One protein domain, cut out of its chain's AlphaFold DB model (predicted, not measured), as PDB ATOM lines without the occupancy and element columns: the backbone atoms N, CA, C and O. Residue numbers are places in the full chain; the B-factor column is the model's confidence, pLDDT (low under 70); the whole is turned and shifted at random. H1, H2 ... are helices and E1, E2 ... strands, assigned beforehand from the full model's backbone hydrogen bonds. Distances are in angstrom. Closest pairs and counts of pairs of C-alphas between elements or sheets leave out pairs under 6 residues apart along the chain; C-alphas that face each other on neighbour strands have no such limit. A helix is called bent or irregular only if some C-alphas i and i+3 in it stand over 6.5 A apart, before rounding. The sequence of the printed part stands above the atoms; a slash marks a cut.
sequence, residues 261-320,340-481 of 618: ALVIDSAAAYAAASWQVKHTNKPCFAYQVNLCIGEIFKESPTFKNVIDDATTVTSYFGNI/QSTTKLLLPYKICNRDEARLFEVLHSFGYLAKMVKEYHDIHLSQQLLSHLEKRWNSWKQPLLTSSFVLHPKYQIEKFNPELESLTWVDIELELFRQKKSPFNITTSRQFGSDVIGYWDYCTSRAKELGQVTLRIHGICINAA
ATOM      1  N   ALA A 261      96.197 -32.341 -70.188       64.94
ATOM      2  CA  ALA A 261      97.561 -32.410 -69.684       64.94
ATOM      3  C   ALA A 261      98.009 -33.867 -69.573       64.94
ATOM      4  O   ALA A 261      97.212 -34.743 -69.243       64.94
ATOM      5  N   LEU A 262      99.297 -34.101 -69.813       70.44
ATOM      6  CA  LEU A 262      99.948 -35.378 -69.561       70.44
ATOM      7  C   LEU A 262     100.759 -35.259 -68.271       70.44
ATOM      8  O   LEU A 262     101.569 -34.341 -68.144       70.44
ATOM      9  N   VAL A 263     100.516 -36.154 -67.316       68.62
ATOM     10  CA  VAL A 263     101.207 -36.179 -66.021       68.62
ATOM     11  C   VAL A 263     102.011 -37.461 -65.956       68.62
ATOM     12  O   VAL A 263     101.438 -38.545 -65.953       68.62
ATOM     13  N   ILE A 264     103.335 -37.336 -65.936       66.88
ATOM     14  CA  ILE A 264     104.239 -38.488 -65.930       66.88
ATOM     15  C   ILE A 264     105.133 -38.423 -64.694       66.88
ATOM     16  O   ILE A 264     105.448 -37.341 -64.181       66.88
ATOM     17  N   ASP A 265     105.554 -39.592 -64.210       64.88
ATOM     18  CA  ASP A 265     106.647 -39.675 -63.254       64.88
ATOM     19  C   ASP A 265     107.888 -38.902 -63.751       64.88
ATOM     20  O   ASP A 265     108.064 -38.593 -64.934       64.88
ATOM     21  N   SER A 266     108.751 -38.520 -62.813       63.56
ATOM     22  CA  SER A 266     110.000 -37.828 -63.151       63.56
ATOM     23  C   SER A 266     111.198 -38.775 -63.166       63.56
ATOM     24  O   SER A 266     112.329 -38.330 -62.966       63.56
ATOM     25  N   ALA A 267     110.982 -40.078 -63.369       64.56
ATOM     26  CA  ALA A 267     112.081 -41.008 -63.565       64.56
ATOM     27  C   ALA A 267     112.763 -40.729 -64.915       64.56
ATOM     28  O   ALA A 267     112.155 -40.244 -65.868       64.56
ATOM     29  N   ALA A 268     114.064 -41.013 -64.999       63.31
ATOM     30  CA  ALA A 268     114.915 -40.506 -66.079       63.31
ATOM     31  C   ALA A 268     114.428 -40.872 -67.497       63.31
ATOM     32  O   ALA A 268     114.489 -40.037 -68.399       63.31
ATOM     33  N   ALA A 269     113.919 -42.093 -67.695       60.59
ATOM     34  CA  ALA A 269     113.413 -42.552 -68.993       60.59
ATOM     35  C   ALA A 269     112.142 -41.801 -69.420       60.59
ATOM     36  O   ALA A 269     112.027 -41.370 -70.568       60.59
ATOM     37  N   TYR A 270     111.228 -41.591 -68.478       62.56
ATOM     38  CA  TYR A 270     109.981 -40.874 -68.697       62.56
ATOM     39  C   TYR A 270     110.205 -39.379 -68.880       62.56
ATOM     40  O   TYR A 270     109.656 -38.803 -69.812       62.56
ATOM     41  N   ALA A 271     111.081 -38.768 -68.077       63.50
ATOM     42  CA  ALA A 271     111.495 -37.378 -68.241       63.50
ATOM     43  C   ALA A 271     112.122 -37.135 -69.625       63.50
ATOM     44  O   ALA A 271     111.811 -36.132 -70.268       63.50
ATOM     45  N   ALA A 272     112.950 -38.068 -70.114       62.22
ATOM     46  CA  ALA A 272     113.531 -38.012 -71.454       62.22
ATOM     47  C   ALA A 272     112.474 -38.153 -72.564       62.22
ATOM     48  O   ALA A 272     112.514 -37.393 -73.529       62.22
ATOM     49  N   ALA A 273     111.511 -39.071 -72.414       60.47
ATOM     50  CA  ALA A 273     110.406 -39.245 -73.364       60.47
ATOM     51  C   ALA A 273     109.549 -37.974 -73.442       60.47
ATOM     52  O   ALA A 273     109.207 -37.488 -74.515       60.47
ATOM     53  N   SER A 274     109.304 -37.377 -72.282       63.47
ATOM     54  CA  SER A 274     108.559 -36.142 -72.068       63.47
ATOM     55  C   SER A 274     109.025 -34.948 -72.909       63.47
ATOM     56  O   SER A 274     108.195 -34.167 -73.364       63.47
ATOM     57  N   TRP A 275     110.334 -34.812 -73.146       61.34
ATOM     58  CA  TRP A 275     110.889 -33.732 -73.973       61.34
ATOM     59  C   TRP A 275     110.628 -33.916 -75.470       61.34
ATOM     60  O   TRP A 275     110.728 -32.956 -76.228       61.34
ATOM     61  N   GLN A 276     110.335 -35.145 -75.899       62.94
ATOM     62  CA  GLN A 276     110.169 -35.510 -77.307       62.94
ATOM     63  C   GLN A 276     108.694 -35.619 -77.715       62.94
ATOM     64  O   GLN A 276     108.381 -35.548 -78.902       62.94
ATOM     65  N   VAL A 277     107.780 -35.735 -76.747       63.53
ATOM     66  CA  VAL A 277     106.331 -35.730 -76.983       63.53
ATOM     67  C   VAL A 277     105.850 -34.291 -77.228       63.53
ATOM     68  O   VAL A 277     106.169 -33.377 -76.475       63.53
ATOM     69  N   LYS A 278     105.026 -34.078 -78.263       59.88
ATOM     70  CA  LYS A 278     104.524 -32.747 -78.682       59.88
ATOM     71  C   LYS A 278     103.470 -32.117 -77.746       59.88
ATOM     72  O   LYS A 278     102.923 -31.063 -78.067       59.88
ATOM     73  N   HIS A 279     103.153 -32.740 -76.612       63.88
ATOM     74  CA  HIS A 279     102.061 -32.340 -75.714       63.88
ATOM     75  C   HIS A 279     102.560 -31.619 -74.455       63.88
ATOM     76  O   HIS A 279     103.727 -31.708 -74.079       63.88
ATOM     77  N   THR A 280     101.664 -30.892 -73.769       60.38
ATOM     78  CA  THR A 280     102.021 -30.196 -72.523       60.38
ATOM     79  C   THR A 280     102.254 -31.196 -71.390       60.38
ATOM     80  O   THR A 280     101.324 -31.660 -70.734       60.38
ATOM     81  N   ASN A 281     103.524 -31.524 -71.153       64.38
ATOM     82  CA  ASN A 281     103.905 -32.438 -70.086       64.38
ATOM     83  C   ASN A 281     104.016 -31.730 -68.724       64.38
ATOM     84  O   ASN A 281     104.539 -30.609 -68.618       64.38
ATOM     85  N   LYS A 282     103.531 -32.394 -67.674       69.44
ATOM     86  CA  LYS A 282     103.596 -31.958 -66.278       69.44
ATOM     87  C   LYS A 282     104.275 -33.052 -65.443       69.44
ATOM     88  O   LYS A 282     103.965 -34.228 -65.623       69.44
ATOM     89  N   PRO A 283     105.193 -32.700 -64.529       70.19
ATOM     90  CA  PRO A 283     105.743 -33.688 -63.612       70.19
ATOM     91  C   PRO A 283     104.659 -34.162 -62.637       70.19
ATOM     92  O   PRO A 283     103.799 -33.379 -62.236       70.19
ATOM     93  N   CYS A 284     104.745 -35.418 -62.202       77.06
ATOM     94  CA  CYS A 284     104.034 -35.902 -61.023       77.06
ATOM     95  C   CYS A 284     104.475 -35.081 -59.800       77.06
ATOM     96  O   CYS A 284     105.571 -35.269 -59.265       77.06
ATOM     97  N   PHE A 285     103.639 -34.134 -59.377       75.56
ATOM     98  CA  PHE A 285     103.967 -33.213 -58.292       75.56
ATOM     99  C   PHE A 285     104.086 -33.931 -56.946       75.56
ATOM    100  O   PHE A 285     104.937 -33.558 -56.143       75.56
ATOM    101  N   ALA A 286     103.328 -35.011 -56.731       75.44
ATOM    102  CA  ALA A 286     103.504 -35.859 -55.553       75.44
ATOM    103  C   ALA A 286     104.904 -36.486 -55.507       75.44
ATOM    104  O   ALA A 286     105.594 -36.390 -54.496       75.44
ATOM    105  N   TYR A 287     105.390 -37.027 -56.628       78.06
ATOM    106  CA  TYR A 287     106.762 -37.535 -56.708       78.06
ATOM    107  C   TYR A 287     107.796 -36.429 -56.457       78.06
ATOM    108  O   TYR A 287     108.789 -36.649 -55.768       78.06
ATOM    109  N   GLN A 288     107.553 -35.219 -56.963       79.06
ATOM    110  CA  GLN A 288     108.434 -34.077 -56.721       79.06
ATOM    111  C   GLN A 288     108.498 -33.682 -55.236       79.06
ATOM    112  O   GLN A 288     109.592 -33.428 -54.735       79.06
ATOM    113  N   VAL A 289     107.372 -33.698 -54.517       78.56
ATOM    114  CA  VAL A 289     107.334 -33.499 -53.056       78.56
ATOM    115  C   VAL A 289     108.076 -34.624 -52.330       78.56
ATOM    116  O   VAL A 289     108.864 -34.352 -51.424       78.56
ATOM    117  N   ASN A 290     107.920 -35.877 -52.770       80.75
ATOM    118  CA  ASN A 290     108.641 -37.019 -52.196       80.75
ATOM    119  C   ASN A 290     110.159 -36.864 -52.338       80.75
ATOM    120  O   ASN A 290     110.906 -37.222 -51.430       80.75
ATOM    121  N   LEU A 291     110.627 -36.306 -53.457       82.19
ATOM    122  CA  LEU A 291     112.043 -36.006 -53.645       82.19
ATOM    123  C   LEU A 291     112.538 -34.906 -52.695       82.19
ATOM    124  O   LEU A 291     113.628 -35.061 -52.151       82.19
ATOM    125  N   CYS A 292     111.750 -33.848 -52.457       80.00
ATOM    126  CA  CYS A 292     112.081 -32.822 -51.458       80.00
ATOM    127  C   CYS A 292     112.248 -33.442 -50.065       80.00
ATOM    128  O   CYS A 292     113.235 -33.189 -49.377       80.00
ATOM    129  N   ILE A 293     111.308 -34.304 -49.668       78.50
ATOM    130  CA  ILE A 293     111.368 -35.025 -48.392       78.50
ATOM    131  C   ILE A 293     112.613 -35.922 -48.352       78.50
ATOM    132  O   ILE A 293     113.382 -35.873 -47.397       78.50
ATOM    133  N   GLY A 294     112.870 -36.685 -49.415       79.25
ATOM    134  CA  GLY A 294     114.045 -37.551 -49.514       79.25
ATOM    135  C   GLY A 294     115.381 -36.805 -49.418       79.25
ATOM    136  O   GLY A 294     116.338 -37.352 -48.879       79.25
ATOM    137  N   GLU A 295     115.470 -35.566 -49.907       80.81
ATOM    138  CA  GLU A 295     116.653 -34.710 -49.729       80.81
ATOM    139  C   GLU A 295     116.835 -34.287 -48.269       80.81
ATOM    140  O   GLU A 295     117.949 -34.380 -47.757       80.81
ATOM    141  N   ILE A 296     115.751 -33.927 -47.574       77.62
ATOM    142  CA  ILE A 296     115.784 -33.610 -46.135       77.62
ATOM    143  C   ILE A 296     116.334 -34.795 -45.334       77.62
ATOM    144  O   ILE A 296     117.229 -34.628 -44.506       77.62
ATOM    145  N   PHE A 297     115.852 -36.004 -45.625       76.00
ATOM    146  CA  PHE A 297     116.321 -37.230 -44.978       76.00
ATOM    147  C   PHE A 297     117.794 -37.558 -45.271       76.00
ATOM    148  O   PHE A 297     118.481 -38.095 -44.407       76.00
ATOM    149  N   LYS A 298     118.290 -37.256 -46.478       79.88
ATOM    150  CA  LYS A 298     119.676 -37.552 -46.884       79.88
ATOM    151  C   LYS A 298     120.698 -36.588 -46.294       79.88
ATOM    152  O   LYS A 298     121.803 -37.018 -45.966       79.88
ATOM    153  N   GLU A 299     120.349 -35.308 -46.223       80.12
ATOM    154  CA  GLU A 299     121.254 -34.244 -45.780       80.12
ATOM    155  C   GLU A 299     121.248 -34.078 -44.256       80.12
ATOM    156  O   GLU A 299     122.254 -33.668 -43.688       80.12
ATOM    157  N   SER A 300     120.150 -34.430 -43.573       75.06
ATOM    158  CA  SER A 300     120.094 -34.402 -42.109       75.06
ATOM    159  C   SER A 300     120.823 -35.606 -41.503       75.06
ATOM    160  O   SER A 300     120.368 -36.740 -41.679       75.06
ATOM    161  N   PRO A 301     121.910 -35.403 -40.730       70.81
ATOM    162  CA  PRO A 301     122.633 -36.503 -40.091       70.81
ATOM    163  C   PRO A 301     121.745 -37.307 -39.136       70.81
ATOM    164  O   PRO A 301     121.838 -38.532 -39.089       70.81
ATOM    165  N   THR A 302     120.849 -36.627 -38.413       67.88
ATOM    166  CA  THR A 302     119.901 -37.252 -37.481       67.88
ATOM    167  C   THR A 302     118.963 -38.203 -38.216       67.88
ATOM    168  O   THR A 302     118.866 -39.376 -37.863       67.88
ATOM    169  N   PHE A 303     118.318 -37.727 -39.283       68.44
ATOM    170  CA  PHE A 303     117.374 -38.543 -40.046       68.44
ATOM    171  C   PHE A 303     118.062 -39.649 -40.845       68.44
ATOM    172  O   PHE A 303     117.520 -40.749 -40.957       68.44
ATOM    173  N   LYS A 304     119.268 -39.392 -41.354       70.44
ATOM    174  CA  LYS A 304     120.067 -40.390 -42.058       70.44
ATOM    175  C   LYS A 304     120.419 -41.569 -41.156       70.44
ATOM    176  O   LYS A 304     120.207 -42.705 -41.560       70.44
ATOM    177  N   ASN A 305     120.863 -41.308 -39.925       65.81
ATOM    178  CA  ASN A 305     121.155 -42.367 -38.956       65.81
ATOM    179  C   ASN A 305     119.904 -43.204 -38.645       65.81
ATOM    180  O   ASN A 305     119.966 -44.429 -38.664       65.81
ATOM    181  N   VAL A 306     118.748 -42.554 -38.448       63.75
ATOM    182  CA  VAL A 306     117.468 -43.247 -38.218       63.75
ATOM    183  C   VAL A 306     117.080 -44.132 -39.412       63.75
ATOM    184  O   VAL A 306     116.650 -45.269 -39.218       63.75
ATOM    185  N   ILE A 307     117.255 -43.652 -40.649       63.06
ATOM    186  CA  ILE A 307     116.996 -44.447 -41.861       63.06
ATOM    187  C   ILE A 307     117.978 -45.607 -41.998       63.06
ATOM    188  O   ILE A 307     117.556 -46.705 -42.361       63.06
ATOM    189  N   ASP A 308     119.267 -45.387 -41.753       63.94
ATOM    190  CA  ASP A 308     120.294 -46.421 -41.880       63.94
ATOM    191  C   ASP A 308     120.048 -47.545 -40.859       63.94
ATOM    192  O   ASP A 308     120.094 -48.732 -41.206       63.94
ATOM    193  N   ASP A 309     119.654 -47.184 -39.634       60.62
ATOM    194  CA  ASP A 309     119.225 -48.123 -38.599       60.62
ATOM    195  C   ASP A 309     117.952 -48.877 -39.021       60.62
ATOM    196  O   ASP A 309     117.922 -50.112 -39.002       60.62
ATOM    197  N   ALA A 310     116.918 -48.170 -39.490       58.25
ATOM    198  CA  ALA A 310     115.669 -48.776 -39.959       58.25
ATOM    199  C   ALA A 310     115.879 -49.700 -41.173       58.25
ATOM    200  O   ALA A 310     115.263 -50.763 -41.271       58.25
ATOM    201  N   THR A 311     116.784 -49.343 -42.083       61.03
ATOM    202  CA  THR A 311     117.153 -50.149 -43.255       61.03
ATOM    203  C   THR A 311     117.940 -51.386 -42.836       61.03
ATOM    204  O   THR A 311     117.726 -52.477 -43.366       61.03
ATOM    205  N   THR A 312     118.815 -51.264 -41.838       60.62
ATOM    206  CA  THR A 312     119.542 -52.400 -41.257       60.62
ATOM    207  C   THR A 312     118.576 -53.384 -40.598       60.62
ATOM    208  O   THR A 312     118.646 -54.589 -40.843       60.62
ATOM    209  N   VAL A 313     117.598 -52.880 -39.845       54.34
ATOM    210  CA  VAL A 313     116.513 -53.683 -39.264       54.34
ATOM    211  C   VAL A 313     115.683 -54.348 -40.365       54.34
ATOM    212  O   VAL A 313     115.516 -55.567 -40.370       54.34
ATOM    213  N   THR A 314     115.220 -53.581 -41.352       52.53
ATOM    214  CA  THR A 314     114.389 -54.087 -42.453       52.53
ATOM    215  C   THR A 314     115.137 -55.091 -43.321       52.53
ATOM    216  O   THR A 314     114.543 -56.059 -43.770       52.53
ATOM    217  N   SER A 315     116.442 -54.934 -43.541       56.44
ATOM    218  CA  SER A 315     117.253 -55.916 -44.276       56.44
ATOM    219  C   SER A 315     117.493 -57.188 -43.459       56.44
ATOM    220  O   SER A 315     117.464 -58.293 -44.007       56.44
ATOM    221  N   TYR A 316     117.655 -57.067 -42.140       50.59
ATOM    222  CA  TYR A 316     117.727 -58.213 -41.240       50.59
ATOM    223  C   TYR A 316     116.419 -59.021 -41.246       50.59
ATOM    224  O   TYR A 316     116.453 -60.243 -41.409       50.59
ATOM    225  N   PHE A 317     115.270 -58.344 -41.144       50.94
ATOM    226  CA  PHE A 317     113.946 -58.973 -41.180       50.94
ATOM    227  C   PHE A 317     113.491 -59.357 -42.592       50.94
ATOM    228  O   PHE A 317     112.854 -60.383 -42.754       50.94
ATOM    229  N   GLY A 318     113.885 -58.648 -43.644       44.69
ATOM    230  CA  GLY A 318     113.594 -59.013 -45.036       44.69
ATOM    231  C   GLY A 318     114.237 -60.345 -45.442       44.69
ATOM    232  O   GLY A 318     113.692 -61.085 -46.258       44.69
ATOM    233  N   ASN A 319     115.350 -60.709 -44.798       44.97
ATOM    234  CA  ASN A 319     115.997 -62.022 -44.915       44.97
ATOM    235  C   ASN A 319     115.363 -63.113 -44.019       44.97
ATOM    236  O   ASN A 319     115.773 -64.282 -44.033       44.97
ATOM    237  N   ILE A 320     114.363 -62.754 -43.215       42.78
ATOM    238  CA  ILE A 320     113.552 -63.643 -42.385       42.78
ATOM    239  C   ILE A 320     112.102 -63.427 -42.829       42.78
ATOM    240  O   ILE A 320     111.411 -62.608 -42.253       42.78
ATOM    241  N   GLN A 340     107.799 -37.611 -33.434       41.06
ATOM    242  CA  GLN A 340     106.757 -36.630 -33.778       41.06
ATOM    243  C   GLN A 340     107.197 -35.678 -34.905       41.06
ATOM    244  O   GLN A 340     106.376 -35.250 -35.723       41.06
ATOM    245  N   SER A 341     108.496 -35.370 -34.984       52.56
ATOM    246  CA  SER A 341     109.076 -34.551 -36.055       52.56
ATOM    247  C   SER A 341     109.048 -35.275 -37.410       52.56
ATOM    248  O   SER A 341     108.721 -34.665 -38.429       52.56
ATOM    249  N   THR A 342     109.285 -36.591 -37.434       54.59
ATOM    250  CA  THR A 342     109.125 -37.433 -38.637       54.59
ATOM    251  C   THR A 342     107.678 -37.508 -39.123       54.59
ATOM    252  O   THR A 342     107.435 -37.394 -40.325       54.59
ATOM    253  N   THR A 343     106.699 -37.647 -38.225       56.50
ATOM    254  CA  THR A 343     105.275 -37.710 -38.603       56.50
ATOM    255  C   THR A 343     104.812 -36.402 -39.248       56.50
ATOM    256  O   THR A 343     104.125 -36.416 -40.272       56.50
ATOM    257  N   LYS A 344     105.272 -35.260 -38.719       66.56
ATOM    258  CA  LYS A 344     105.044 -33.924 -39.293       66.56
ATOM    259  C   LYS A 344     105.733 -33.729 -40.648       66.56
ATOM    260  O   LYS A 344     105.162 -33.074 -41.517       66.56
ATOM    261  N   LEU A 345     106.916 -34.316 -40.855       68.94
ATOM    262  CA  LEU A 345     107.648 -34.285 -42.131       68.94
ATOM    263  C   LEU A 345     106.964 -35.118 -43.231       68.94
ATOM    264  O   LEU A 345     107.086 -34.798 -44.414       68.94
ATOM    265  N   LEU A 346     106.223 -36.166 -42.858       70.44
ATOM    266  CA  LEU A 346     105.493 -37.032 -43.792       70.44
ATOM    267  C   LEU A 346     104.083 -36.525 -44.136       70.44
ATOM    268  O   LEU A 346     103.452 -37.056 -45.050       70.44
ATOM    269  N   LEU A 347     103.577 -35.489 -43.466       71.06
ATOM    270  CA  LEU A 347     102.253 -34.927 -43.758       71.06
ATOM    271  C   LEU A 347     102.111 -34.438 -45.222       71.06
ATOM    272  O   LEU A 347     101.143 -34.830 -45.876       71.06
ATOM    273  N   PRO A 348     103.075 -33.686 -45.797       74.62
ATOM    274  CA  PRO A 348     103.047 -33.301 -47.214       74.62
ATOM    275  C   PRO A 348     102.961 -34.497 -48.174       74.62
ATOM    276  O   PRO A 348     102.238 -34.450 -49.169       74.62
ATOM    277  N   TYR A 349     103.666 -35.588 -47.851       73.56
ATOM    278  CA  TYR A 349     103.595 -36.847 -48.597       73.56
ATOM    279  C   TYR A 349     102.177 -37.427 -48.563       73.56
ATOM    280  O   TYR A 349     101.634 -37.776 -49.610       73.56
ATOM    281  N   LYS A 350     101.561 -37.519 -47.377       73.56
ATOM    282  CA  LYS A 350     100.206 -38.076 -47.230       73.56
ATOM    283  C   LYS A 350      99.188 -37.280 -48.051       73.56
ATOM    284  O   LYS A 350      98.438 -37.875 -48.818       73.56
ATOM    285  N   ILE A 351      99.222 -35.948 -47.957       74.12
ATOM    286  CA  ILE A 351      98.292 -35.052 -48.662       74.12
ATOM    287  C   ILE A 351      98.417 -35.201 -50.181       74.12
ATOM    288  O   ILE A 351      97.416 -35.400 -50.866       74.12
ATOM    289  N   CYS A 352      99.639 -35.149 -50.722       78.25
ATOM    290  CA  CYS A 352      99.843 -35.148 -52.174       78.25
ATOM    291  C   CYS A 352      99.546 -36.504 -52.836       78.25
ATOM    292  O   CYS A 352      99.330 -36.562 -54.048       78.25
ATOM    293  N   ASN A 353      99.525 -37.590 -52.058       72.75
ATOM    294  CA  ASN A 353      99.197 -38.931 -52.534       72.75
ATOM    295  C   ASN A 353      97.709 -39.286 -52.392       72.75
ATOM    296  O   ASN A 353      97.354 -40.432 -52.657       72.75
ATOM    297  N   ARG A 354      96.819 -38.364 -51.994       73.75
ATOM    298  CA  ARG A 354      95.361 -38.603 -52.026       73.75
ATOM    299  C   ARG A 354      94.827 -38.581 -53.461       73.75
ATOM    300  O   ARG A 354      95.364 -37.861 -54.299       73.75
ATOM    301  N   ASP A 355      93.773 -39.349 -53.745       69.75
ATOM    302  CA  ASP A 355      93.156 -39.394 -55.087       69.75
ATOM    303  C   ASP A 355      92.590 -38.026 -55.502       69.75
ATOM    304  O   ASP A 355      92.675 -37.605 -56.656       69.75
ATOM    305  N   GLU A 356      92.051 -37.289 -54.534       71.62
ATOM    306  CA  GLU A 356      91.417 -35.990 -54.755       71.62
ATOM    307  C   GLU A 356      92.383 -34.815 -54.653       71.62
ATOM    308  O   GLU A 356      91.961 -33.664 -54.758       71.62
ATOM    309  N   ALA A 357      93.675 -35.086 -54.476       79.00
ATOM    310  CA  ALA A 357      94.636 -34.031 -54.247       79.00
ATOM    311  C   ALA A 357      94.743 -33.085 -55.459       79.00
ATOM    312  O   ALA A 357      94.643 -33.492 -56.623       79.00
ATOM    313  N   ARG A 358      94.930 -31.796 -55.186       84.81
ATOM    314  CA  ARG A 358      94.892 -30.712 -56.175       84.81
ATOM    315  C   ARG A 358      96.207 -29.943 -56.212       84.81
ATOM    316  O   ARG A 358      96.994 -29.939 -55.270       84.81
ATOM    317  N   LEU A 359      96.432 -29.214 -57.307       86.75
ATOM    318  CA  LEU A 359      97.655 -28.426 -57.505       86.75
ATOM    319  C   LEU A 359      97.926 -27.410 -56.383       86.75
ATOM    320  O   LEU A 359      99.084 -27.190 -56.034       86.75
ATOM    321  N   PHE A 360      96.891 -26.817 -55.782       84.38
ATOM    322  CA  PHE A 360      97.095 -25.849 -54.702       84.38
ATOM    323  C   PHE A 360      97.606 -26.529 -53.423       84.38
ATOM    324  O   PHE A 360      98.427 -25.950 -52.716       84.38
ATOM    325  N   GLU A 361      97.205 -27.776 -53.152       85.12
ATOM    326  CA  GLU A 361      97.689 -28.550 -52.003       85.12
ATOM    327  C   GLU A 361      99.167 -28.927 -52.147       85.12
ATOM    328  O   GLU A 361      99.876 -29.022 -51.146       85.12
ATOM    329  N   VAL A 362      99.666 -29.060 -53.382       85.31
ATOM    330  CA  VAL A 362     101.109 -29.185 -53.655       85.31
ATOM    331  C   VAL A 362     101.839 -27.925 -53.204       85.31
ATOM    332  O   VAL A 362     102.884 -28.017 -52.560       85.31
ATOM    333  N   LEU A 363     101.294 -26.742 -53.510       84.88
ATOM    334  CA  LEU A 363     101.906 -25.480 -53.099       84.88
ATOM    335  C   LEU A 363     101.848 -25.294 -51.574       84.88
ATOM    336  O   LEU A 363     102.843 -24.875 -50.987       84.88
ATOM    337  N   HIS A 364     100.746 -25.682 -50.923       83.12
ATOM    338  CA  HIS A 364     100.663 -25.751 -49.456       83.12
ATOM    339  C   HIS A 364     101.728 -26.678 -48.869       83.12
ATOM    340  O   HIS A 364     102.461 -26.287 -47.965       83.12
ATOM    341  N   SER A 365     101.830 -27.891 -49.410       82.31
ATOM    342  CA  SER A 365     102.791 -28.913 -48.996       82.31
ATOM    343  C   SER A 365     104.230 -28.407 -49.122       82.31
ATOM    344  O   SER A 365     105.031 -28.554 -48.203       82.31
ATOM    345  N   PHE A 366     104.543 -27.741 -50.234       82.44
ATOM    346  CA  PHE A 366     105.850 -27.137 -50.465       82.44
ATOM    347  C   PHE A 366     106.133 -25.966 -49.511       82.44
ATOM    348  O   PHE A 366     107.205 -25.908 -48.910       82.44
ATOM    349  N   GLY A 367     105.165 -25.064 -49.316       80.50
ATOM    350  CA  GLY A 367     105.283 -23.943 -48.380       80.50
ATOM    351  C   GLY A 367     105.459 -24.398 -46.930       80.50
ATOM    352  O   GLY A 367     106.274 -23.833 -46.200       80.50
ATOM    353  N   TYR A 368     104.758 -25.460 -46.528       81.44
ATOM    354  CA  TYR A 368     104.916 -26.093 -45.221       81.44
ATOM    355  C   TYR A 368     106.329 -26.659 -45.031       81.44
ATOM    356  O   TYR A 368     106.967 -26.368 -44.019       81.44
ATOM    357  N   LEU A 369     106.856 -27.396 -46.020       78.31
ATOM    358  CA  LEU A 369     108.233 -27.902 -45.981       78.31
ATOM    359  C   LEU A 369     109.247 -26.760 -45.859       78.31
ATOM    360  O   LEU A 369     110.144 -26.832 -45.024       78.31
ATOM    361  N   ALA A 370     109.088 -25.690 -46.641       80.56
ATOM    362  CA  ALA A 370     109.977 -24.533 -46.582       80.56
ATOM    363  C   ALA A 370     109.942 -23.841 -45.210       80.56
ATOM    364  O   ALA A 370     110.996 -23.508 -44.666       80.56
ATOM    365  N   LYS A 371     108.751 -23.667 -44.620       80.75
ATOM    366  CA  LYS A 371     108.593 -23.109 -43.268       80.75
ATOM    367  C   LYS A 371     109.293 -23.978 -42.225       80.75
ATOM    368  O   LYS A 371     110.098 -23.472 -41.451       80.75
ATOM    369  N   MET A 372     109.036 -25.281 -42.251       79.00
ATOM    370  CA  MET A 372     109.618 -26.231 -41.307       79.00
ATOM    371  C   MET A 372     111.149 -26.299 -41.425       79.00
ATOM    372  O   MET A 372     111.838 -26.315 -40.410       79.00
ATOM    373  N   VAL A 373     111.703 -26.280 -42.643       78.56
ATOM    374  CA  VAL A 373     113.161 -26.219 -42.845       78.56
ATOM    375  C   VAL A 373     113.733 -24.898 -42.329       78.56
ATOM    376  O   VAL A 373     114.789 -24.898 -41.703       78.56
ATOM    377  N   LYS A 374     113.048 -23.769 -42.546       79.12
ATOM    378  CA  LYS A 374     113.478 -22.450 -42.053       79.12
ATOM    379  C   LYS A 374     113.509 -22.367 -40.523       79.12
ATOM    380  O   LYS A 374     114.353 -21.674 -39.971       79.12
ATOM    381  N   GLU A 375     112.590 -23.057 -39.855       78.88
ATOM    382  CA  GLU A 375     112.490 -23.116 -38.389       78.88
ATOM    383  C   GLU A 375     113.399 -24.196 -37.770       78.88
ATOM    384  O   GLU A 375     113.430 -24.360 -36.549       78.88
ATOM    385  N   TYR A 376     114.161 -24.925 -38.591       76.31
ATOM    386  CA  TYR A 376     115.054 -25.982 -38.133       76.31
ATOM    387  C   TYR A 376     116.221 -25.429 -37.301       76.31
ATOM    388  O   TYR A 376     116.835 -24.423 -37.655       76.31
ATOM    389  N   HIS A 377     116.550 -26.112 -36.200       75.88
ATOM    390  CA  HIS A 377     117.522 -25.624 -35.215       75.88
ATOM    391  C   HIS A 377     118.949 -25.461 -35.766       75.88
ATOM    392  O   HIS A 377     119.675 -24.566 -35.332       75.88
ATOM    393  N   ASP A 378     119.363 -26.309 -36.711       77.12
ATOM    394  CA  ASP A 378     120.662 -26.190 -37.381       77.12
ATOM    395  C   ASP A 378     120.565 -25.207 -38.554       77.12
ATOM    396  O   ASP A 378     120.031 -25.532 -39.616       77.12
ATOM    397  N   ILE A 379     121.105 -24.003 -38.357       84.00
ATOM    398  CA  ILE A 379     121.057 -22.901 -39.329       84.00
ATOM    399  C   ILE A 379     121.806 -23.250 -40.623       84.00
ATOM    400  O   ILE A 379     121.339 -22.901 -41.708       84.00
ATOM    401  N   HIS A 380     122.952 -23.930 -40.537       82.31
ATOM    402  CA  HIS A 380     123.752 -24.256 -41.721       82.31
ATOM    403  C   HIS A 380     123.041 -25.316 -42.566       82.31
ATOM    404  O   HIS A 380     122.880 -25.153 -43.778       82.31
ATOM    405  N   LEU A 381     122.553 -26.379 -41.919       77.56
ATOM    406  CA  LEU A 381     121.759 -27.405 -42.588       77.56
ATOM    407  C   LEU A 381     120.440 -26.832 -43.131       77.56
ATOM    408  O   LEU A 381     120.056 -27.150 -44.254       77.56
ATOM    409  N   SER A 382     119.777 -25.943 -42.385       81.94
ATOM    410  CA  SER A 382     118.573 -25.229 -42.827       81.94
ATOM    411  C   SER A 382     118.824 -24.449 -44.120       81.94
ATOM    412  O   SER A 382     118.090 -24.621 -45.092       81.94
ATOM    413  N   GLN A 383     119.898 -23.656 -44.191       86.19
ATOM    414  CA  GLN A 383     120.269 -22.910 -45.399       86.19
ATOM    415  C   GLN A 383     120.564 -23.835 -46.583       86.19
ATOM    416  O   GLN A 383     120.121 -23.575 -47.705       86.19
ATOM    417  N   GLN A 384     121.271 -24.942 -46.344       83.94
ATOM    418  CA  GLN A 384     121.556 -25.931 -47.380       83.94
ATOM    419  C   GLN A 384     120.263 -26.567 -47.918       83.94
ATOM    420  O   GLN A 384     120.061 -26.612 -49.135       83.94
ATOM    421  N   LEU A 385     119.360 -26.996 -47.034       82.75
ATOM    422  CA  LEU A 385     118.063 -27.573 -47.392       82.75
ATOM    423  C   LEU A 385     117.151 -26.564 -48.104       82.75
ATOM    424  O   LEU A 385     116.521 -26.916 -49.102       82.75
ATOM    425  N   LEU A 386     117.119 -25.303 -47.657       85.94
ATOM    426  CA  LEU A 386     116.403 -24.227 -48.349       85.94
ATOM    427  C   LEU A 386     116.938 -24.038 -49.769       85.94
ATOM    428  O   LEU A 386     116.146 -23.974 -50.703       85.94
ATOM    429  N   SER A 387     118.261 -24.065 -49.965       87.06
ATOM    430  CA  SER A 387     118.851 -23.963 -51.307       87.06
ATOM    431  C   SER A 387     118.424 -25.114 -52.234       87.06
ATOM    432  O   SER A 387     118.285 -24.926 -53.444       87.06
ATOM    433  N   HIS A 388     118.193 -26.315 -51.691       83.38
ATOM    434  CA  HIS A 388     117.683 -27.460 -52.450       83.38
ATOM    435  C   HIS A 388     116.207 -27.279 -52.814       83.38
ATOM    436  O   HIS A 388     115.835 -27.458 -53.978       83.38
ATOM    437  N   LEU A 389     115.385 -26.845 -51.852       83.38
ATOM    438  CA  LEU A 389     113.984 -26.508 -52.102       83.38
ATOM    439  C   LEU A 389     113.859 -25.394 -53.153       83.38
ATOM    440  O   LEU A 389     113.075 -25.536 -54.086       83.38
ATOM    441  N   GLU A 390     114.667 -24.337 -53.078       86.44
ATOM    442  CA  GLU A 390     114.692 -23.241 -54.057       86.44
ATOM    443  C   GLU A 390     115.085 -23.719 -55.458       86.44
ATOM    444  O   GLU A 390     114.416 -23.391 -56.441       86.44
ATOM    445  N   LYS A 391     116.132 -24.548 -55.575       85.06
ATOM    446  CA  LYS A 391     116.517 -25.160 -56.859       85.06
ATOM    447  C   LYS A 391     115.366 -25.970 -57.460       85.06
ATOM    448  O   LYS A 391     115.114 -25.869 -58.661       85.06
ATOM    449  N   ARG A 392     114.645 -26.742 -56.639       82.69
ATOM    450  CA  ARG A 392     113.464 -27.497 -57.085       82.69
ATOM    451  C   ARG A 392     112.323 -26.579 -57.487       82.69
ATOM    452  O   ARG A 392     111.800 -26.744 -58.587       82.69
ATOM    453  N   TRP A 393     111.998 -25.579 -56.675       83.50
ATOM    454  CA  TRP A 393     110.980 -24.579 -56.986       83.50
ATOM    455  C   TRP A 393     111.241 -23.899 -58.331       83.50
ATOM    456  O   TRP A 393     110.332 -23.786 -59.152       83.50
ATOM    457  N   ASN A 394     112.490 -23.519 -58.609       81.62
ATOM    458  CA  ASN A 394     112.903 -22.915 -59.881       81.62
ATOM    459  C   ASN A 394     112.743 -23.853 -61.083       81.62
ATOM    460  O   ASN A 394     112.565 -23.392 -62.208       81.62
ATOM    461  N   SER A 395     112.778 -25.168 -60.859       78.00
ATOM    462  CA  SER A 395     112.530 -26.167 -61.904       78.00
ATOM    463  C   SER A 395     111.042 -26.485 -62.115       78.00
ATOM    464  O   SER A 395     110.674 -27.083 -63.130       78.00
ATOM    465  N   TRP A 396     110.169 -26.116 -61.172       80.75
ATOM    466  CA  TRP A 396     108.740 -26.423 -61.229       80.75
ATOM    467  C   TRP A 396     107.968 -25.425 -62.099       80.75
ATOM    468  O   TRP A 396     108.399 -24.308 -62.373       80.75
ATOM    469  N   LYS A 397     106.764 -25.815 -62.537       75.00
ATOM    470  CA  LYS A 397     105.846 -24.936 -63.283       75.00
ATOM    471  C   LYS A 397     105.156 -23.947 -62.332       75.00
ATOM    472  O   LYS A 397     103.945 -24.033 -62.135       75.00
ATOM    473  N   GLN A 398     105.925 -23.013 -61.771       79.25
ATOM    474  CA  GLN A 398     105.468 -22.049 -60.759       79.25
ATOM    475  C   GLN A 398     104.170 -21.330 -61.154       79.25
ATOM    476  O   GLN A 398     103.245 -21.361 -60.348       79.25
ATOM    477  N   PRO A 399     104.005 -20.794 -62.389       82.31
ATOM    478  CA  PRO A 399     102.777 -20.084 -62.745       82.31
ATOM    479  C   PRO A 399     101.526 -20.948 -62.596       82.31
ATOM    480  O   PRO A 399     100.503 -20.461 -62.148       82.31
ATOM    481  N   LEU A 400     101.607 -22.245 -62.904       82.50
ATOM    482  CA  LEU A 400     100.463 -23.149 -62.798       82.50
ATOM    483  C   LEU A 400     100.074 -23.412 -61.334       82.50
ATOM    484  O   LEU A 400      98.890 -23.385 -61.002       82.50
ATOM    485  N   LEU A 401     101.063 -23.652 -60.468       81.50
ATOM    486  CA  LEU A 401     100.838 -23.858 -59.035       81.50
ATOM    487  C   LEU A 401     100.269 -22.591 -58.393       81.50
ATOM    488  O   LEU A 401      99.245 -22.653 -57.713       81.50
ATOM    489  N   THR A 402     100.875 -21.440 -58.690       83.25
ATOM    490  CA  THR A 402     100.417 -20.125 -58.235       83.25
ATOM    491  C   THR A 402      99.006 -19.830 -58.732       83.25
ATOM    492  O   THR A 402      98.165 -19.438 -57.931       83.25
ATOM    493  N   SER A 403      98.693 -20.082 -60.009       84.69
ATOM    494  CA  SER A 403      97.338 -19.898 -60.542       84.69
ATOM    495  C   SER A 403      96.319 -20.772 -59.820       84.69
ATOM    496  O   SER A 403      95.268 -20.268 -59.451       84.69
ATOM    497  N   SER A 404      96.623 -22.048 -59.548       87.81
ATOM    498  CA  SER A 404      95.700 -22.916 -58.794       87.81
ATOM    499  C   SER A 404      95.422 -22.399 -57.379       87.81
ATOM    500  O   SER A 404      94.335 -22.583 -56.845       87.81
ATOM    501  N   PHE A 405      96.399 -21.724 -56.775       85.31
ATOM    502  CA  PHE A 405      96.272 -21.160 -55.440       85.31
ATOM    503  C   PHE A 405      95.498 -19.840 -55.459       85.31
ATOM    504  O   PHE A 405      94.598 -19.640 -54.649       85.31
ATOM    505  N   VAL A 406      95.799 -18.962 -56.423       84.44
ATOM    506  CA  VAL A 406      95.076 -17.700 -56.634       84.44
ATOM    507  C   VAL A 406      93.616 -17.959 -56.965       84.44
ATOM    508  O   VAL A 406      92.750 -17.230 -56.510       84.44
ATOM    509  N   LEU A 407      93.318 -19.002 -57.727       87.94
ATOM    510  CA  LEU A 407      91.951 -19.350 -58.101       87.94
ATOM    511  C   LEU A 407      91.207 -20.127 -57.000       87.94
ATOM    512  O   LEU A 407      90.030 -20.454 -57.153       87.94
ATOM    513  N   HIS A 408      91.847 -20.384 -55.857       87.31
ATOM    514  CA  HIS A 408      91.184 -21.004 -54.722       87.31
ATOM    515  C   HIS A 408      90.225 -20.006 -54.037       87.31
ATOM    516  O   HIS A 408      90.669 -18.926 -53.626       87.31
ATOM    517  N   PRO A 409      88.942 -20.359 -53.811       84.44
ATOM    518  CA  PRO A 409      87.923 -19.427 -53.310       84.44
ATOM    519  C   PRO A 409      88.270 -18.787 -51.959       84.44
ATOM    520  O   PRO A 409      87.968 -17.612 -51.744       84.44
ATOM    521  N   LYS A 410      88.942 -19.542 -51.075       80.81
ATOM    522  CA  LYS A 410      89.362 -19.073 -49.741       80.81
ATOM    523  C   LYS A 410      90.673 -18.280 -49.729       80.81
ATOM    524  O   LYS A 410      90.894 -17.541 -48.779       80.81
ATOM    525  N   TYR A 411      91.574 -18.486 -50.693       77.31
ATOM    526  CA  TYR A 411      92.937 -17.936 -50.607       77.31
ATOM    527  C   TYR A 411      93.109 -16.692 -51.459       77.31
ATOM    528  O   TYR A 411      93.638 -15.690 -50.980       77.31
ATOM    529  N   GLN A 412      92.644 -16.756 -52.709       75.00
ATOM    530  CA  GLN A 412      92.729 -15.649 -53.652       75.00
ATOM    531  C   GLN A 412      94.162 -15.083 -53.710       75.00
ATOM    532  O   GLN A 412      95.135 -15.839 -53.722       75.00
ATOM    533  N   ILE A 413      94.320 -13.758 -53.718       69.00
ATOM    534  CA  ILE A 413      95.646 -13.125 -53.641       69.00
ATOM    535  C   ILE A 413      96.109 -12.877 -52.199       69.00
ATOM    536  O   ILE A 413      97.226 -12.419 -51.998       69.00
ATOM    537  N   GLU A 414      95.276 -13.164 -51.195       66.31
ATOM    538  CA  GLU A 414      95.460 -12.692 -49.810       66.31
ATOM    539  C   GLU A 414      96.668 -13.321 -49.107       66.31
ATOM    540  O   GLU A 414      97.115 -12.835 -48.072       66.31
ATOM    541  N   LYS A 415      97.209 -14.409 -49.663       64.19
ATOM    542  CA  LYS A 415      98.417 -15.080 -49.166       64.19
ATOM    543  C   LYS A 415      99.696 -14.670 -49.906       64.19
ATOM    544  O   LYS A 415     100.771 -15.120 -49.519       64.19
ATOM    545  N   PHE A 416      99.598 -13.856 -50.958       63.22
ATOM    546  CA  PHE A 416     100.748 -13.361 -51.718       63.22
ATOM    547  C   PHE A 416     101.157 -11.964 -51.243       63.22
ATOM    548  O   PHE A 416     100.331 -11.206 -50.746       63.22
ATOM    549  N   ASN A 417     102.447 -11.632 -51.384       59.47
ATOM    550  CA  ASN A 417     102.972 -10.331 -50.968       59.47
ATOM    551  C   ASN A 417     102.248  -9.200 -51.737       59.47
ATOM    552  O   ASN A 417     102.321  -9.198 -52.969       59.47
ATOM    553  N   PRO A 418     101.587  -8.246 -51.052       57.44
ATOM    554  CA  PRO A 418     100.915  -7.120 -51.701       57.44
ATOM    555  C   PRO A 418     101.867  -6.190 -52.474       57.44
ATOM    556  O   PRO A 418     101.400  -5.423 -53.309       57.44
ATOM    557  N   GLU A 419     103.181  -6.265 -52.229       51.06
ATOM    558  CA  GLU A 419     104.216  -5.506 -52.952       51.06
ATOM    559  C   GLU A 419     104.606  -6.114 -54.311       51.06
ATOM    560  O   GLU A 419     105.357  -5.495 -55.065       51.06
ATOM    561  N   LEU A 420     104.129  -7.320 -54.648       55.41
ATOM    562  CA  LEU A 420     104.309  -7.871 -55.992       55.41
ATOM    563  C   LEU A 420     103.529  -6.991 -56.975       55.41
ATOM    564  O   LEU A 420     102.301  -6.930 -56.896       55.41
ATOM    565  N   GLU A 421     104.260  -6.301 -57.863       46.66
ATOM    566  CA  GLU A 421     103.725  -5.405 -58.895       46.66
ATOM    567  C   GLU A 421     102.428  -5.948 -59.490       46.66
ATOM    568  O   GLU A 421     102.312  -7.144 -59.779       46.66
ATOM    569  N   SER A 422     101.450  -5.050 -59.660       47.12
ATOM    570  CA  SER A 422     100.127  -5.379 -60.172       47.12
ATOM    571  C   SER A 422     100.276  -6.214 -61.435       47.12
ATOM    572  O   SER A 422     100.620  -5.694 -62.496       47.12
ATOM    573  N   LEU A 423     100.021  -7.515 -61.323       48.59
ATOM    574  CA  LEU A 423      99.821  -8.345 -62.492       48.59
ATOM    575  C   LEU A 423      98.713  -7.663 -63.298       48.59
ATOM    576  O   LEU A 423      97.571  -7.572 -62.841       48.59
ATOM    577  N   THR A 424      99.084  -7.081 -64.433       44.28
ATOM    578  CA  THR A 424      98.172  -6.371 -65.322       44.28
ATOM    579  C   THR A 424      97.309  -7.419 -66.005       44.28
ATOM    580  O   THR A 424      97.669  -7.955 -67.050       44.28
ATOM    581  N   TRP A 425      96.207  -7.781 -65.359       54.22
ATOM    582  CA  TRP A 425      95.244  -8.734 -65.886       54.22
ATOM    583  C   TRP A 425      94.169  -7.983 -66.663       54.22
ATOM    584  O   TRP A 425      93.628  -6.991 -66.180       54.22
ATOM    585  N   VAL A 426      93.874  -8.442 -67.875       50.69
ATOM    586  CA  VAL A 426      92.948  -7.766 -68.799       50.69
ATOM    587  C   VAL A 426      91.501  -8.271 -68.633       50.69
ATOM    588  O   VAL A 426      90.574  -7.680 -69.179       50.69
ATOM    589  N   ASP A 427      91.273  -9.307 -67.816       66.81
ATOM    590  CA  ASP A 427      89.981  -9.994 -67.731       66.81
ATOM    591  C   ASP A 427      89.087  -9.484 -66.591       66.81
ATOM    592  O   ASP A 427      89.391  -9.625 -65.402       66.81
ATOM    593  N   ILE A 428      87.917  -8.955 -66.965       74.19
ATOM    594  CA  ILE A 428      86.893  -8.429 -66.045       74.19
ATOM    595  C   ILE A 428      86.421  -9.505 -65.055       74.19
ATOM    596  O   ILE A 428      86.200  -9.204 -63.884       74.19
ATOM    597  N   GLU A 429      86.286 -10.764 -65.490       80.88
ATOM    598  CA  GLU A 429      85.853 -11.870 -64.621       80.88
ATOM    599  C   GLU A 429      86.840 -12.114 -63.468       80.88
ATOM    600  O   GLU A 429      86.422 -12.314 -62.325       80.88
ATOM    601  N   LEU A 430      88.147 -12.045 -63.745       76.19
ATOM    602  CA  LEU A 430      89.191 -12.230 -62.736       76.19
ATOM    603  C   LEU A 430      89.238 -11.049 -61.762       76.19
ATOM    604  O   LEU A 430      89.450 -11.241 -60.564       76.19
ATOM    605  N   GLU A 431      88.991  -9.838 -62.256       76.88
ATOM    606  CA  GLU A 431      88.908  -8.648 -61.413       76.88
ATOM    607  C   GLU A 431      87.677  -8.692 -60.493       76.88
ATOM    608  O   GLU A 431      87.775  -8.396 -59.302       76.88
ATOM    609  N   LEU A 432      86.526  -9.153 -60.992       80.25
ATOM    610  CA  LEU A 432      85.341  -9.396 -60.163       80.25
ATOM    611  C   LEU A 432      85.607 -10.448 -59.079       80.25
ATOM    612  O   LEU A 432      85.164 -10.270 -57.940       80.25
ATOM    613  N   PHE A 433      86.340 -11.512 -59.418       84.06
ATOM    614  CA  PHE A 433      86.755 -12.545 -58.470       84.06
ATOM    615  C   PHE A 433      87.665 -11.976 -57.376       84.06
ATOM    616  O   PHE A 433      87.383 -12.162 -56.193       84.06
ATOM    617  N   ARG A 434      88.682 -11.188 -57.749       77.69
ATOM    618  CA  ARG A 434      89.570 -10.484 -56.805       77.69
ATOM    619  C   ARG A 434      88.819  -9.529 -55.885       77.69
ATOM    620  O   ARG A 434      89.094  -9.472 -54.691       77.69
ATOM    621  N   GLN A 435      87.855  -8.795 -56.430       80.06
ATOM    622  CA  GLN A 435      87.032  -7.854 -55.669       80.06
ATOM    623  C   GLN A 435      85.954  -8.549 -54.821       80.06
ATOM    624  O   GLN A 435      85.157  -7.861 -54.182       80.06
ATOM    625  N   LYS A 436      85.892  -9.892 -54.819       84.75
ATOM    626  CA  LYS A 436      84.893 -10.694 -54.092       84.75
ATOM    627  C   LYS A 436      83.455 -10.276 -54.427       84.75
ATOM    628  O   LYS A 436      82.549 -10.361 -53.594       84.75
ATOM    629  N   LYS A 437      83.237  -9.800 -55.658       83.19
ATOM    630  CA  LYS A 437      81.923  -9.388 -56.159       83.19
ATOM    631  C   LYS A 437      81.135 -10.611 -56.599       83.19
ATOM    632  O   LYS A 437      81.705 -11.589 -57.069       83.19
ATOM    633  N   SER A 438      79.813 -10.555 -56.447       80.38
ATOM    634  CA  SER A 438      78.913 -11.655 -56.823       80.38
ATOM    635  C   SER A 438      79.191 -12.147 -58.258       80.38
ATOM    636  O   SER A 438      79.278 -11.303 -59.152       80.38
ATOM    637  N   PRO A 439      79.333 -13.469 -58.503       82.44
ATOM    638  CA  PRO A 439      79.056 -14.590 -57.589       82.44
ATOM    639  C   PRO A 439      80.192 -14.965 -56.619       82.44
ATOM    640  O   PRO A 439      79.989 -15.830 -55.775       82.44
ATOM    641  N   PHE A 440      81.354 -14.320 -56.691       85.94
ATOM    642  CA  PHE A 440      82.593 -14.706 -56.002       85.94
ATOM    643  C   PHE A 440      82.727 -14.218 -54.554       85.94
ATOM    644  O   PHE A 440      83.827 -14.095 -54.009       85.94
ATOM    645  N   ASN A 441      81.608 -13.863 -53.931       84.31
ATOM    646  CA  ASN A 441      81.620 -13.346 -52.572       84.31
ATOM    647  C   ASN A 441      81.884 -14.471 -51.551       84.31
ATOM    648  O   ASN A 441      81.722 -15.664 -51.825       84.31
ATOM    649  N   ILE A 442      82.278 -14.075 -50.340       83.44
ATOM    650  CA  ILE A 442      82.625 -15.032 -49.284       83.44
ATOM    651  C   ILE A 442      81.433 -15.894 -48.850       83.44
ATOM    652  O   ILE A 442      81.618 -17.037 -48.444       83.44
ATOM    653  N   THR A 443      80.210 -15.371 -48.963       85.31
ATOM    654  CA  THR A 443      78.984 -16.102 -48.630       85.31
ATOM    655  C   THR A 443      78.789 -17.289 -49.567       85.31
ATOM    656  O   THR A 443      78.581 -18.396 -49.083       85.31
ATOM    657  N   THR A 444      78.933 -17.086 -50.881       85.56
ATOM    658  CA  THR A 444      78.894 -18.160 -51.878       85.56
ATOM    659  C   THR A 444      80.006 -19.162 -51.603       85.56
ATOM    660  O   THR A 444      79.732 -20.344 -51.475       85.56
ATOM    661  N   SER A 445      81.254 -18.707 -51.431       84.69
ATOM    662  CA  SER A 445      82.387 -19.607 -51.165       84.69
ATOM    663  C   SER A 445      82.168 -20.495 -49.935       84.69
ATOM    664  O   SER A 445      82.512 -21.674 -49.976       84.69
ATOM    665  N   ARG A 446      81.587 -19.963 -48.852       85.06
ATOM    666  CA  ARG A 446      81.327 -20.731 -47.626       85.06
ATOM    667  C   ARG A 446      80.307 -21.850 -47.819       85.06
ATOM    668  O   ARG A 446      80.438 -22.867 -47.150       85.06
ATOM    669  N   GLN A 447      79.342 -21.694 -48.727       87.00
ATOM    670  CA  GLN A 447      78.340 -22.733 -49.006       87.00
ATOM    671  C   GLN A 447      78.967 -24.017 -49.562       87.00
ATOM    672  O   GLN A 447      78.436 -25.095 -49.328       87.00
ATOM    673  N   PHE A 448      80.104 -23.905 -50.253       85.06
ATOM    674  CA  PHE A 448      80.809 -25.047 -50.840       85.06
ATOM    675  C   PHE A 448      81.913 -25.611 -49.930       85.06
ATOM    676  O   PHE A 448      82.508 -26.630 -50.256       85.06
ATOM    677  N   GLY A 449      82.207 -24.988 -48.782       83.38
ATOM    678  CA  GLY A 449      83.206 -25.498 -47.838       83.38
ATOM    679  C   GLY A 449      84.599 -25.668 -48.464       83.38
ATOM    680  O   GLY A 449      85.271 -24.678 -48.764       83.38
ATOM    681  N   SER A 450      85.059 -26.916 -48.593       76.94
ATOM    682  CA  SER A 450      86.316 -27.318 -49.249       76.94
ATOM    683  C   SER A 450      86.145 -27.747 -50.717       76.94
ATOM    684  O   SER A 450      87.147 -27.977 -51.395       76.94
ATOM    685  N   ASP A 451      84.916 -27.818 -51.237       84.00
ATOM    686  CA  ASP A 451      84.632 -28.240 -52.612       84.00
ATOM    687  C   ASP A 451      84.893 -27.111 -53.624       84.00
ATOM    688  O   ASP A 451      84.018 -26.341 -54.032       84.00
ATOM    689  N   VAL A 452      86.152 -27.022 -54.048       87.12
ATOM    690  CA  VAL A 452      86.610 -26.048 -55.044       87.12
ATOM    691  C   VAL A 452      85.988 -26.302 -56.422       87.12
ATOM    692  O   VAL A 452      85.728 -25.347 -57.154       87.12
ATOM    693  N   ILE A 453      85.752 -27.565 -56.791       86.75
ATOM    694  CA  ILE A 453      85.215 -27.918 -58.111       86.75
ATOM    695  C   ILE A 453      83.742 -27.522 -58.193       86.75
ATOM    696  O   ILE A 453      83.369 -26.821 -59.131       86.75
ATOM    697  N   GLY A 454      82.934 -27.880 -57.191       85.50
ATOM    698  CA  GLY A 454      81.522 -27.501 -57.132       85.50
ATOM    699  C   GLY A 454      81.316 -25.986 -57.114       85.50
ATOM    700  O   GLY A 454      80.442 -25.472 -57.815       85.50
ATOM    701  N   TYR A 455      82.173 -25.246 -56.401       89.25
ATOM    702  CA  TYR A 455      82.148 -23.782 -56.428       89.25
ATOM    703  C   TYR A 455      82.373 -23.222 -57.842       89.25
ATOM    704  O   TYR A 455      81.623 -22.357 -58.303       89.25
ATOM    705  N   TRP A 456      83.400 -23.701 -58.550       90.31
ATOM    706  CA  TRP A 456      83.721 -23.182 -59.881       90.31
ATOM    707  C   TRP A 456      82.738 -23.645 -60.956       90.31
ATOM    708  O   TRP A 456      82.449 -22.875 -61.875       90.31
ATOM    709  N   ASP A 457      82.156 -24.834 -60.814       87.88
ATOM    710  CA  ASP A 457      81.057 -25.305 -61.659       87.88
ATOM    711  C   ASP A 457      79.841 -24.375 -61.532       87.88
ATOM    712  O   ASP A 457      79.347 -23.836 -62.526       87.88
ATOM    713  N   TYR A 458      79.461 -24.025 -60.298       87.50
ATOM    714  CA  TYR A 458      78.423 -23.028 -60.037       87.50
ATOM    715  C   TYR A 458      78.749 -21.660 -60.666       87.50
ATOM    716  O   TYR A 458      77.905 -21.046 -61.339       87.50
ATOM    717  N   CYS A 459      79.981 -21.173 -60.485       86.44
ATOM    718  CA  CYS A 459      80.424 -19.884 -61.019       86.44
ATOM    719  C   CYS A 459      80.480 -19.846 -62.554       86.44
ATOM    720  O   CYS A 459      80.288 -18.771 -63.125       86.44
ATOM    721  N   THR A 460      80.656 -20.989 -63.225       85.44
ATOM    722  CA  THR A 460      80.741 -21.084 -64.696       85.44
ATOM    723  C   THR A 460      79.479 -20.560 -65.389       85.44
ATOM    724  O   THR A 460      79.545 -20.047 -66.505       85.44
ATOM    725  N   SER A 461      78.325 -20.589 -64.713       82.25
ATOM    726  CA  SER A 461      77.083 -19.982 -65.213       82.25
ATOM    727  C   SER A 461      77.187 -18.470 -65.473       82.25
ATOM    728  O   SER A 461      76.507 -17.950 -66.362       82.25
ATOM    729  N   ARG A 462      78.033 -17.764 -64.712       80.38
ATOM    730  CA  ARG A 462      78.163 -16.297 -64.711       80.38
ATOM    731  C   ARG A 462      79.533 -15.797 -65.165       80.38
ATOM    732  O   ARG A 462      79.608 -14.680 -65.660       80.38
ATOM    733  N   ALA A 463      80.573 -16.606 -64.997       83.50
ATOM    734  CA  ALA A 463      81.934 -16.326 -65.432       83.50
ATOM    735  C   ALA A 463      82.436 -17.516 -66.251       83.50
ATOM    736  O   ALA A 463      83.017 -18.463 -65.715       83.50
ATOM    737  N   LYS A 464      82.079 -17.529 -67.537       81.62
ATOM    738  CA  LYS A 464      82.232 -18.719 -68.382       81.62
ATOM    739  C   LYS A 464      83.696 -19.004 -68.668       81.62
ATOM    740  O   LYS A 464      84.103 -20.160 -68.627       81.62
ATOM    741  N   GLU A 465      84.474 -17.969 -68.957       83.31
ATOM    742  CA  GLU A 465      85.866 -18.126 -69.366       83.31
ATOM    743  C   GLU A 465      86.735 -18.476 -68.159       83.31
ATOM    744  O   GLU A 465      87.417 -19.505 -68.161       83.31
ATOM    745  N   LEU A 466      86.627 -17.695 -67.082       84.38
ATOM    746  CA  LEU A 466      87.350 -17.936 -65.842       84.38
ATOM    747  C   LEU A 466      86.929 -19.257 -65.197       84.38
ATOM    748  O   LEU A 466      87.793 -20.015 -64.761       84.38
ATOM    749  N   GLY A 467      85.631 -19.568 -65.177       85.44
ATOM    750  CA  GLY A 467      85.116 -20.839 -64.666       85.44
ATOM    751  C   GLY A 467      85.701 -22.035 -65.413       85.44
ATOM    752  O   GLY A 467      86.279 -22.925 -64.793       85.44
ATOM    753  N   GLN A 468      85.677 -22.016 -66.750       82.56
ATOM    754  CA  GLN A 468      86.247 -23.093 -67.564       82.56
ATOM    755  C   GLN A 468      87.761 -23.239 -67.390       82.56
ATOM    756  O   GLN A 468      88.260 -24.360 -67.275       82.56
ATOM    757  N   VAL A 469      88.511 -22.133 -67.373       85.81
ATOM    758  CA  VAL A 469      89.965 -22.167 -67.141       85.81
ATOM    759  C   VAL A 469      90.266 -22.745 -65.763       85.81
ATOM    760  O   VAL A 469      91.142 -23.600 -65.623       85.81
ATOM    761  N   THR A 470      89.512 -22.325 -64.754       86.88
ATOM    762  CA  THR A 470      89.748 -22.723 -63.371       86.88
ATOM    763  C   THR A 470      89.399 -24.186 -63.125       86.88
ATOM    764  O   THR A 470      90.210 -24.911 -62.547       86.88
ATOM    765  N   LEU A 471      88.260 -24.658 -63.640       85.56
ATOM    766  CA  LEU A 471      87.893 -26.076 -63.616       85.56
ATOM    767  C   LEU A 471      88.968 -26.940 -64.281       85.56
ATOM    768  O   LEU A 471      89.350 -27.976 -63.742       85.56
ATOM    769  N   ARG A 472      89.537 -26.483 -65.404       83.69
ATOM    770  CA  ARG A 472      90.643 -27.191 -66.062       83.69
ATOM    771  C   ARG A 472      91.911 -27.220 -65.222       83.69
ATOM    772  O   ARG A 472      92.576 -28.246 -65.216       83.69
ATOM    773  N   ILE A 473      92.260 -26.131 -64.537       85.94
ATOM    774  CA  ILE A 473      93.440 -26.086 -63.663       85.94
ATOM    775  C   ILE A 473      93.249 -27.019 -62.464       85.94
ATOM    776  O   ILE A 473      94.117 -27.847 -62.200       85.94
ATOM    777  N   HIS A 474      92.121 -26.930 -61.756       85.00
ATOM    778  CA  HIS A 474      91.873 -27.775 -60.585       85.00
ATOM    779  C   HIS A 474      91.596 -29.237 -60.941       85.00
ATOM    780  O   HIS A 474      91.845 -30.106 -60.116       85.00
ATOM    781  N   GLY A 475      91.153 -29.541 -62.158       79.88
ATOM    782  CA  GLY A 475      90.996 -30.918 -62.615       79.88
ATOM    783  C   GLY A 475      92.302 -31.607 -63.044       79.88
ATOM    784  O   GLY A 475      92.278 -32.787 -63.391       79.88
ATOM    785  N   ILE A 476      93.451 -30.913 -63.035       79.25
ATOM    786  CA  ILE A 476      94.750 -31.547 -63.304       79.25
ATOM    787  C   ILE A 476      95.075 -32.522 -62.172       79.25
ATOM    788  O   ILE A 476      95.263 -32.123 -61.022       79.25
ATOM    789  N   CYS A 477      95.212 -33.799 -62.525       77.19
ATOM    790  CA  CYS A 477      95.695 -34.819 -61.607       77.19
ATOM    791  C   CYS A 477      97.149 -34.526 -61.194       77.19
ATOM    792  O   CYS A 477      97.985 -34.199 -62.036       77.19
ATOM    793  N   ILE A 478      97.472 -34.642 -59.905       77.62
ATOM    794  CA  ILE A 478      98.813 -34.310 -59.394       77.62
ATOM    795  C   ILE A 478      99.696 -35.531 -59.110       77.62
ATOM    796  O   ILE A 478     100.907 -35.376 -58.916       77.62
ATOM    797  N   ASN A 479      99.103 -36.728 -59.065       75.06
ATOM    798  CA  ASN A 479      99.789 -37.981 -58.771       75.06
ATOM    799  C   ASN A 479      99.367 -39.098 -59.735       75.06
ATOM    800  O   ASN A 479      98.247 -39.129 -60.227       75.06
ATOM    801  N   ALA A 480     100.276 -40.038 -59.991       67.31
ATOM    802  CA  ALA A 480      99.941 -41.298 -60.660       67.31
ATOM    803  C   ALA A 480      99.453 -42.372 -59.660       67.31
ATOM    804  O   ALA A 480      98.872 -43.380 -60.061       67.31
ATOM    805  N   ALA A 481      99.638 -42.126 -58.354       64.69
ATOM    806  CA  ALA A 481      99.394 -43.074 -57.266       64.69
ATOM    807  C   ALA A 481      97.952 -43.602 -57.223       64.69
ATOM    808  O   ALA A 481      97.724 -44.753 -56.860       64.69
TER     809      ALA A 481
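This is residues 261 to 320 and 340 to 481 of the 618 residues of the protein "Ribonuclease H-like domain-containing protein" of Gigaspora rosea (UniProt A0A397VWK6). Four helices, H2, H4, H5 and H6, make an up-and-down bundle, with H2 and H5 in the middle between H4 and H6, and a looser cluster of H8 to H11 is joined to it through H7. At the opposite end of the long axis residues 308 to 320, mostly H3, stick out, while a small strand-helix-strand unit, E1, H1 and E2, sits off the beginning of H2. The printed part has 202 residues, mostly helix, with two named strands and eleven named helices in the order E1, H1, E2, then H2 to H11; E1 and E2 are a parallel pair. It is elongated, spanning 62 by 40 by 31 A, and only just compact, close to loose, with a radius of gyration of the C-alphas of 19.8 A.

Find C-alpha 262 at (99.948, -35.378, -69.561), where E1, residues 262 to 264, begins; then come H1, residues 268 to 274, and E2, residues 281 to 283. H2, residues 285 to 299, starts at (103.967, -33.213, -58.292) and is 21.4 A long; H3, residues 301 to 318, is 24.8 A. After the cut read H4, residues 340 to 352, 19.7 A, H5, residues 359 to 374, 22.9 A, and H6, residues 379 to 395, 24.4 A. H7, 398 to 406, H8, 428 to 434, H9, 442 to 447, and H10, 452 to 460, follow. H11, residues 464 to 474, 15.4 A, ends at C-alpha 474, (91.873, -27.775, -60.585).

Begin at H5, which with H2 is the hub. H4 and H5, a hairpin, touch at a shallow tilt of 21 degrees, closest at the C-alphas of Pro 348 and Ser 365, 4.7 A. H2 touches H6 at 25 degrees, a shallow tilt, opposite ways, closest at C-alphas 296 and 385, 6.6 A. H2 and H3 touch only at the corner, about perpendicular at 76 degrees, closest at C-alphas 297 and 303, 5.2 A. H7 touches H5, closest at C-alphas 405 and 360, 4.8 A, and H11, closest at C-alphas 404 and 473, 6.2 A. H10 and H11, a hairpin, come closest at C-alphas 460 and 467, 4.4 A; H8 and H11 only just touch, with 3 pairs of C-alphas within 8 A, closest at C-alphas 429 and 466, 6.4 A. H9 and H10 are close but not clearly touching, closest at C-alphas 445 and 455, 6.7 A. In E1 and E2, N 282 and O 262 are within hydrogen-bond range at 2.8 A; the right-handed crossover between these parallel strands runs through H1, which is apart from H2 to H11. Each O i to N i+4 pair is within range in the helices but for H4, 7 of 9, which is only just irregular: C-alphas 345 and 348 are 6.9 A apart.

The two farthest C-alphas, of Ile 320 and Ile 428, are 65.7 A apart. Residues 321 to 339 are not printed, and C-alphas 320 and 340 lie 29.2 A apart across that cut. Of the links that are printed whole, H7 to H8 is long, and its residues 417 to 426 stand free. The mean pLDDT of the printed part is 74.4; 63 residues are under 70, among them 263 to 282, 305 to 320 and 413 to 427.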